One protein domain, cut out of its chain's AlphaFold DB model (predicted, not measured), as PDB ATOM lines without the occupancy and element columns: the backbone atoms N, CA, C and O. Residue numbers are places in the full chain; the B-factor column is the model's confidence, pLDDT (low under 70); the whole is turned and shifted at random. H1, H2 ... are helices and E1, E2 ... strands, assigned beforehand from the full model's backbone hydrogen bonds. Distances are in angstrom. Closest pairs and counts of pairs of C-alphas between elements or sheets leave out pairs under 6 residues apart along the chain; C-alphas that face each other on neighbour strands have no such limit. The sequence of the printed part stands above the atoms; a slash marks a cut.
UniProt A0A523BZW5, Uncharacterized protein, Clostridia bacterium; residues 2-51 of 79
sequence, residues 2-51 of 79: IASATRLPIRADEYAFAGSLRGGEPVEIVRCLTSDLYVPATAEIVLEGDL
ATOM      1  N   ILE A   2      -8.771 -29.324 -33.194       94.19
ATOM      2  CA  ILE A   2      -9.359 -29.618 -31.860       94.19
ATOM      3  C   ILE A   2     -10.484 -28.641 -31.474       94.19
ATOM      4  O   ILE A   2     -11.565 -29.080 -31.095       94.19
ATOM      5  N   ALA A   3     -10.259 -27.334 -31.628       93.94
ATOM      6  CA  ALA A   3     -11.253 -26.307 -31.312       93.94
ATOM      7  C   ALA A   3     -12.582 -26.487 -32.069       93.94
ATOM      8  O   ALA A   3     -13.636 -26.446 -31.452       93.94
ATOM      9  N   SER A   4     -12.526 -26.781 -33.371       92.75
ATOM     10  CA  SER A   4     -13.707 -26.973 -34.228       92.75
ATOM     11  C   SER A   4     -14.513 -28.232 -33.876       92.75
ATOM     12  O   SER A   4     -15.732 -28.234 -34.001       92.75
ATOM     13  N   ALA A   5     -13.857 -29.290 -33.391       93.38
ATOM     14  CA  ALA A   5     -14.536 -30.501 -32.923       93.38
ATOM     15  C   ALA A   5     -15.027 -30.394 -31.462       93.38
ATOM     16  O   ALA A   5     -15.675 -31.311 -30.951       93.38
ATOM     17  N   THR A   6     -14.701 -29.303 -30.766       94.88
ATOM     18  CA  THR A   6     -15.083 -29.085 -29.367       94.88
ATOM     19  C   THR A   6     -16.455 -28.425 -29.294       94.88
ATOM     20  O   THR A   6     -16.746 -27.477 -30.015       94.88
ATOM     21  N   ARG A   7     -17.311 -28.888 -28.378       92.94
ATOM     22  CA  ARG A   7     -18.608 -28.246 -28.123       92.94
ATOM     23  C   ARG A   7     -18.413 -26.928 -27.377       92.94
ATOM     24  O   ARG A   7     -18.250 -26.933 -26.159       92.94
ATOM     25  N   LEU A   8     -18.457 -25.823 -28.112       92.56
ATOM     26  CA  LEU A   8     -18.410 -24.465 -27.578       92.56
ATOM     27  C   LEU A   8     -19.799 -23.797 -27.621       92.56
ATOM     28  O   LEU A   8     -20.684 -24.243 -28.357       92.56
ATOM     29  N   PRO A   9     -20.034 -22.740 -26.826       95.00
ATOM     30  CA  PRO A   9     -21.223 -21.900 -26.967       95.00
ATOM     31  C   PRO A   9     -21.334 -21.296 -28.376       95.00
ATOM     32  O   PRO A   9     -20.327 -20.931 -28.966       95.00
ATOM     33  N   ILE A  10     -22.553 -21.080 -28.882       89.69
ATOM     34  CA  ILE A  10     -22.806 -20.654 -30.279       89.69
ATOM     35  C   ILE A  10     -22.202 -19.299 -30.699       89.69
ATOM     36  O   ILE A  10     -22.172 -18.968 -31.876       89.69
ATOM     37  N   ARG A  11     -21.767 -18.483 -29.737       91.44
ATOM     38  CA  ARG A  11     -21.109 -17.185 -29.975       91.44
ATOM     39  C   ARG A  11     -19.650 -17.173 -29.527       91.44
ATOM     40  O   ARG A  11     -19.055 -16.103 -29.437       91.44
ATOM     41  N   ALA A  12     -19.110 -18.328 -29.152       92.88
ATOM     42  CA  ALA A  12     -17.698 -18.446 -28.850       92.88
ATOM     43  C   ALA A  12     -16.904 -18.443 -30.156       92.88
ATOM     44  O   ALA A  12     -17.343 -19.002 -31.153       92.88
ATOM     45  N   ASP A  13     -15.739 -17.813 -30.120       93.25
ATOM     46  CA  ASP A  13     -14.808 -17.790 -31.238       93.25
ATOM     47  C   ASP A  13     -13.888 -19.019 -31.158       93.25
ATOM     48  O   ASP A  13     -13.075 -19.146 -30.231       93.25
ATOM     49  N   GLU A  14     -14.016 -19.940 -32.119       95.44
ATOM     50  CA  GLU A  14     -13.155 -21.118 -32.199       95.44
ATOM     51  C   GLU A  14     -11.671 -20.771 -32.384       95.44
ATOM     52  O   GLU A  14     -10.819 -21.524 -31.903       95.44
ATOM     53  N   TYR A  15     -11.327 -19.657 -33.041       95.38
ATOM     54  CA  TYR A  15      -9.934 -19.232 -33.217       95.38
ATOM     55  C   TYR A  15      -9.331 -18.749 -31.903       95.38
ATOM     56  O   TYR A  15      -8.206 -19.131 -31.567       95.38
ATOM     57  N   ALA A  16     -10.085 -17.978 -31.119       94.56
ATOM     58  CA  ALA A  16      -9.660 -17.562 -29.785       94.56
ATOM     59  C   ALA A  16      -9.460 -18.779 -28.865       94.56
ATOM     60  O   ALA A  16      -8.448 -18.886 -28.166       94.56
ATOM     61  N   PHE A  17     -10.385 -19.744 -28.915       95.44
ATOM     62  CA  PHE A  17     -10.244 -20.995 -28.173       95.44
ATOM     63  C   PHE A  17      -9.022 -21.800 -28.638       95.44
ATOM     64  O   PHE A  17      -8.229 -22.246 -27.809       95.44
ATOM     65  N   ALA A  18      -8.806 -21.932 -29.949       95.44
ATOM     66  CA  ALA A  18      -7.623 -22.584 -30.503       95.44
ATOM     67  C   ALA A  18      -6.320 -21.908 -30.047       95.44
ATOM     68  O   ALA A  18      -5.367 -22.608 -29.709       95.44
ATOM     69  N   GLY A  19      -6.288 -20.576 -29.972       95.44
ATOM     70  CA  GLY A  19      -5.135 -19.838 -29.460       95.44
ATOM     71  C   GLY A  19      -4.869 -20.103 -27.976       95.44
ATOM     72  O   GLY A  19      -3.728 -20.333 -27.578       95.44
ATOM     73  N   SER A  20      -5.923 -20.197 -27.156       94.81
ATOM     74  CA  SER A  20      -5.783 -20.585 -25.742       94.81
ATOM     75  C   SER A  20      -5.132 -21.965 -25.572       94.81
ATOM     76  O   SER A  20      -4.264 -22.137 -24.716       94.81
ATOM     77  N   LEU A  21      -5.466 -22.924 -26.444       94.06
ATOM     78  CA  LEU A  21      -4.869 -24.264 -26.447       94.06
ATOM     79  C   LEU A  21      -3.402 -24.260 -26.907       94.06
ATOM     80  O   LEU A  21      -2.641 -25.144 -26.523       94.06
ATOM     81  N   ARG A  22      -2.986 -23.259 -27.692       92.75
ATOM     82  CA  ARG A  22      -1.599 -23.041 -28.142       92.75
ATOM     83  C   ARG A  22      -0.744 -22.279 -27.118       92.75
ATOM     84  O   ARG A  22       0.239 -21.650 -27.484       92.75
ATOM     85  N   GLY A  23      -1.115 -22.300 -25.837       93.69
ATOM     86  CA  GLY A  23      -0.398 -21.556 -24.794       93.69
ATOM     87  C   GLY A  23      -0.703 -20.054 -24.787       93.69
ATOM     88  O   GLY A  23       0.095 -19.274 -24.279       93.69
ATOM     89  N   GLY A  24      -1.850 -19.649 -25.344       92.62
ATOM     90  CA  GLY A  24      -2.282 -18.251 -25.418       92.62
ATOM     91  C   GLY A  24      -1.832 -17.514 -26.681       92.62
ATOM     92  O   GLY A  24      -2.103 -16.324 -26.812       92.62
ATOM     93  N   GLU A  25      -1.170 -18.198 -27.616       95.12
ATOM     94  CA  GLU A  25      -0.734 -17.611 -28.881       95.12
ATOM     95  C   GLU A  25      -1.883 -17.578 -29.910       95.12
ATOM     96  O   GLU A  25      -2.440 -18.636 -30.231       95.12
ATOM     97  N   PRO A  26      -2.235 -16.406 -30.474       95.12
ATOM     98  CA  PRO A  26      -3.276 -16.298 -31.495       95.12
ATOM     99  C   PRO A  26      -3.011 -17.197 -32.704       95.12
ATOM    100  O   PRO A  26      -1.868 -17.386 -33.114       95.12
ATOM    101  N   VAL A  27      -4.072 -17.747 -33.295       96.38
ATOM    102  CA  VAL A  27      -3.963 -18.476 -34.564       96.38
ATOM    103  C   VAL A  27      -3.716 -17.474 -35.688       96.38
ATOM    104  O   VAL A  27      -4.479 -16.522 -35.845       96.38
ATOM    105  N   GLU A  28      -2.674 -17.699 -36.481       97.19
ATOM    106  CA  GLU A  28      -2.423 -16.910 -37.684       97.19
ATOM    107  C   GLU A  28      -3.499 -17.206 -38.732       97.19
ATOM    108  O   GLU A  28      -3.733 -18.364 -39.092       97.19
ATOM    109  N   ILE A  29      -4.154 -16.156 -39.220       97.62
ATOM    110  CA  ILE A  29      -5.238 -16.243 -40.197       97.62
ATOM    111  C   ILE A  29      -4.985 -15.306 -41.375       97.62
ATOM    112  O   ILE A  29      -4.402 -14.234 -41.223       97.62
ATOM    113  N   VAL A  30      -5.455 -15.708 -42.551       98.00
ATOM    114  CA  VAL A  30      -5.383 -14.943 -43.799       98.00
ATOM    115  C   VAL A  30      -6.769 -14.850 -44.424       98.00
ATOM    116  O   VAL A  30      -7.610 -15.725 -44.219       98.00
ATOM    117  N   ARG A  31      -7.024 -13.768 -45.160       98.31
ATOM    118  CA  ARG A  31      -8.296 -13.573 -45.862       98.31
ATOM    119  C   ARG A  31      -8.367 -14.486 -47.088       98.31
ATOM    120  O   ARG A  31      -7.376 -14.624 -47.805       98.31
ATOM    121  N   CYS A  32      -9.544 -15.050 -47.331       98.25
ATOM    122  CA  CYS A  32      -9.886 -15.746 -48.566       98.25
ATOM    123  C   CYS A  32      -9.752 -14.835 -49.802       98.25
ATOM    124  O   CYS A  32      -9.831 -13.608 -49.711       98.25
ATOM    125  N   LEU A  33      -9.577 -15.433 -50.979       97.69
ATOM    126  CA  LEU A  33      -9.425 -14.700 -52.241       97.69
ATOM    127  C   LEU A  33     -10.762 -14.202 -52.798       97.69
ATOM    128  O   LEU A  33     -10.818 -13.147 -53.428       97.69
ATOM    129  N   THR A  34     -11.826 -14.974 -52.594       97.44
ATOM    130  CA  THR A  34     -13.143 -14.759 -53.211       97.44
ATOM    131  C   THR A  34     -14.216 -14.314 -52.217       97.44
ATOM    132  O   THR A  34     -15.329 -13.995 -52.625       97.44
ATOM    133  N   SER A  35     -13.894 -14.252 -50.919       96.44
ATOM    134  CA  SER A  35     -14.836 -13.884 -49.855       96.44
ATOM    135  C   SER A  35     -14.182 -13.084 -48.722       96.44
ATOM    136  O   SER A  35     -12.962 -12.937 -48.644       96.44
ATOM    137  N   ASP A  36     -15.010 -12.578 -47.807       96.75
ATOM    138  CA  ASP A  36     -14.578 -11.825 -46.619       96.75
ATOM    139  C   ASP A  36     -14.259 -12.728 -45.415       96.75
ATOM    140  O   ASP A  36     -14.113 -12.251 -44.288       96.75
ATOM    141  N   LEU A  37     -14.167 -14.039 -45.641       96.94
ATOM    142  CA  LEU A  37     -13.843 -15.018 -44.614       96.94
ATOM    143  C   LEU A  37     -12.332 -15.104 -44.376       96.94
ATOM    144  O   LEU A  37     -11.518 -14.756 -45.233       96.94
ATOM    145  N   TYR A  38     -11.973 -15.594 -43.191       97.56
ATOM    146  CA  TYR A  38     -10.593 -15.815 -42.774       97.56
ATOM    147  C   TYR A  38     -10.357 -17.296 -42.490       97.56
ATOM    148  O   TYR A  38     -11.185 -17.957 -41.856       97.56
ATOM    149  N   VAL A  39      -9.204 -17.792 -42.929       97.62
ATOM    150  CA  VAL A  39      -8.768 -19.187 -42.793       97.62
ATOM    151  C   VAL A  39      -7.386 -19.252 -42.139       97.62
ATOM    152  O   VAL A  39      -6.650 -18.267 -42.209       97.62
ATOM    153  N   PRO A  40      -6.991 -20.375 -41.510       97.25
ATOM    154  CA  PRO A  40      -5.648 -20.525 -40.957       97.25
ATOM    155  C   PRO A  40      -4.569 -20.307 -42.023       97.25
ATOM    156  O   PRO A  40      -4.613 -20.932 -43.081       97.25
ATOM    157  N   ALA A  41      -3.574 -19.474 -41.721       97.56
ATOM    158  CA  ALA A  41      -2.470 -19.159 -42.631       97.56
ATOM    159  C   ALA A  41      -1.657 -20.401 -43.040       97.56
ATOM    160  O   ALA A  41      -1.076 -20.444 -44.119       97.56
ATOM    161  N   THR A  42      -1.637 -21.413 -42.172       96.25
ATOM    162  CA  THR A  42      -0.910 -22.675 -42.350       96.25
ATOM    163  C   THR A  42      -1.798 -23.823 -42.840       96.25
ATOM    164  O   THR A  42      -1.418 -24.986 -42.723       96.25
ATOM    165  N   ALA A  43      -3.006 -23.538 -43.340       97.12
ATOM    166  CA  ALA A  43      -3.838 -24.564 -43.959       97.12
ATOM    167  C   ALA A  43      -3.166 -25.100 -45.236       97.12
ATOM    168  O   ALA A  43      -2.815 -24.329 -46.122       97.12
ATOM    169  N   GLU A  44      -3.031 -26.425 -45.350       98.06
ATOM    170  CA  GLU A  44      -2.420 -27.068 -46.526       98.06
ATOM    171  C   GLU A  44      -3.250 -26.859 -47.803       98.06
ATOM    172  O   GLU A  44      -2.712 -26.658 -48.889       98.06
ATOM    173  N   ILE A  45      -4.580 -26.930 -47.679       97.62
ATOM    174  CA  ILE A  45      -5.528 -26.770 -48.784       97.62
ATOM    175  C   ILE A  45      -6.726 -25.964 -48.280       97.62
ATOM    176  O   ILE A  45      -7.303 -26.286 -47.239       97.62
ATOM    177  N   VAL A  46      -7.125 -24.950 -49.050       97.75
ATOM    178  CA  VAL A  46      -8.329 -24.145 -48.820       97.75
ATOM    179  C   VAL A  46      -9.240 -24.279 -50.037       97.75
ATOM    180  O   VAL A  46      -8.808 -24.056 -51.167       97.75
ATOM    181  N   LEU A  47     -10.496 -24.663 -49.806       97.38
ATOM    182  CA  LEU A  47     -11.539 -24.704 -50.830       97.38
ATOM    183  C   LEU A  47     -12.490 -23.529 -50.598       97.38
ATOM    184  O   LEU A  47     -13.088 -23.428 -49.528       97.38
ATOM    185  N   GLU A  48     -12.627 -22.662 -51.597       98.00
ATOM    186  CA  GLU A  48     -13.539 -21.517 -51.570       98.00
ATOM    187  C   GLU A  48     -14.691 -21.717 -52.559       98.00
ATOM    188  O   GLU A  48     -14.525 -22.331 -53.615       98.00
ATOM    189  N   GLY A  49     -15.864 -21.189 -52.221       95.44
ATOM    190  CA  GLY A  49     -17.059 -21.256 -53.051       95.44
ATOM    191  C   GLY A  49     -18.310 -20.872 -52.272       95.44
ATOM    192  O   GLY A  49     -18.240 -20.508 -51.098       95.44
ATOM    193  N   ASP A  50     -19.457 -20.996 -52.929       94.62
ATOM    194  CA  ASP A  50     -20.756 -20.650 -52.361       94.62
ATOM    195  C   ASP A  50     -21.568 -21.899 -52.012       94.62
ATOM    196  O   ASP A  50     -21.638 -22.860 -52.784       94.62
ATOM    197  N   LEU A  51     -22.250 -21.860 -50.864       92.62
ATOM    198  CA  LEU A  51     -23.220 -22.880 -50.480       92.62
ATOM    199  C   LEU A  51     -24.635 -22.425 -50.853       92.62
ATOM    200  O   LEU A  51     -25.229 -21.559 -50.207       92.62
TER     201      LEU A  51
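AT A GLANCE: This is residues 2 to 51 of the 79 residues of an uncharacterized protein of Clostridia bacterium (UniProt A0A523BZW5). Little regular structure is here: a small two-strand hairpin, E1 and E2, makes one end, and two short helices, H1 and H2, make the other. Residues 22 to 28 join the two ends. The printed part has 50 residues, in the order H1, H2, E1, E2, with 18 in named elements, class mixed. It is only just loose, close to compact, with a radius of gyration of the C-alphas of 12.0 A and spans of 30 by 22 by 17 A.

IN THESE COORDINATES: Find C-alpha 29 at (-5.238, -16.243, -40.197), where E1, residues 29 to 31, begins; E2 is residues 38 to 40. H2, residues 14 to 21, runs 10.6 A to C-alpha 21 at (-4.869, -24.264, -26.447). H1 is residues 2 to 5.

HOW THE PARTS SIT: E1 and E2 form an antiparallel hairpin at 140 degrees; look for N 30 and O 39, 2.8 A apart. H2 touches H1, the closest C-alphas being those of Ala 18 and Ala 3, 5.3 A apart. H2 and E2 are apart. Every O i to N i+4 pair in H2 is within hydrogen-bond range; H1 is too short for one.

THE WHOLE: The farthest C-alphas, Gly 23 and Leu 51, are 34.4 A apart. The printed part has no cut, no link is long, and no printed residue is under 70 in pLDDT.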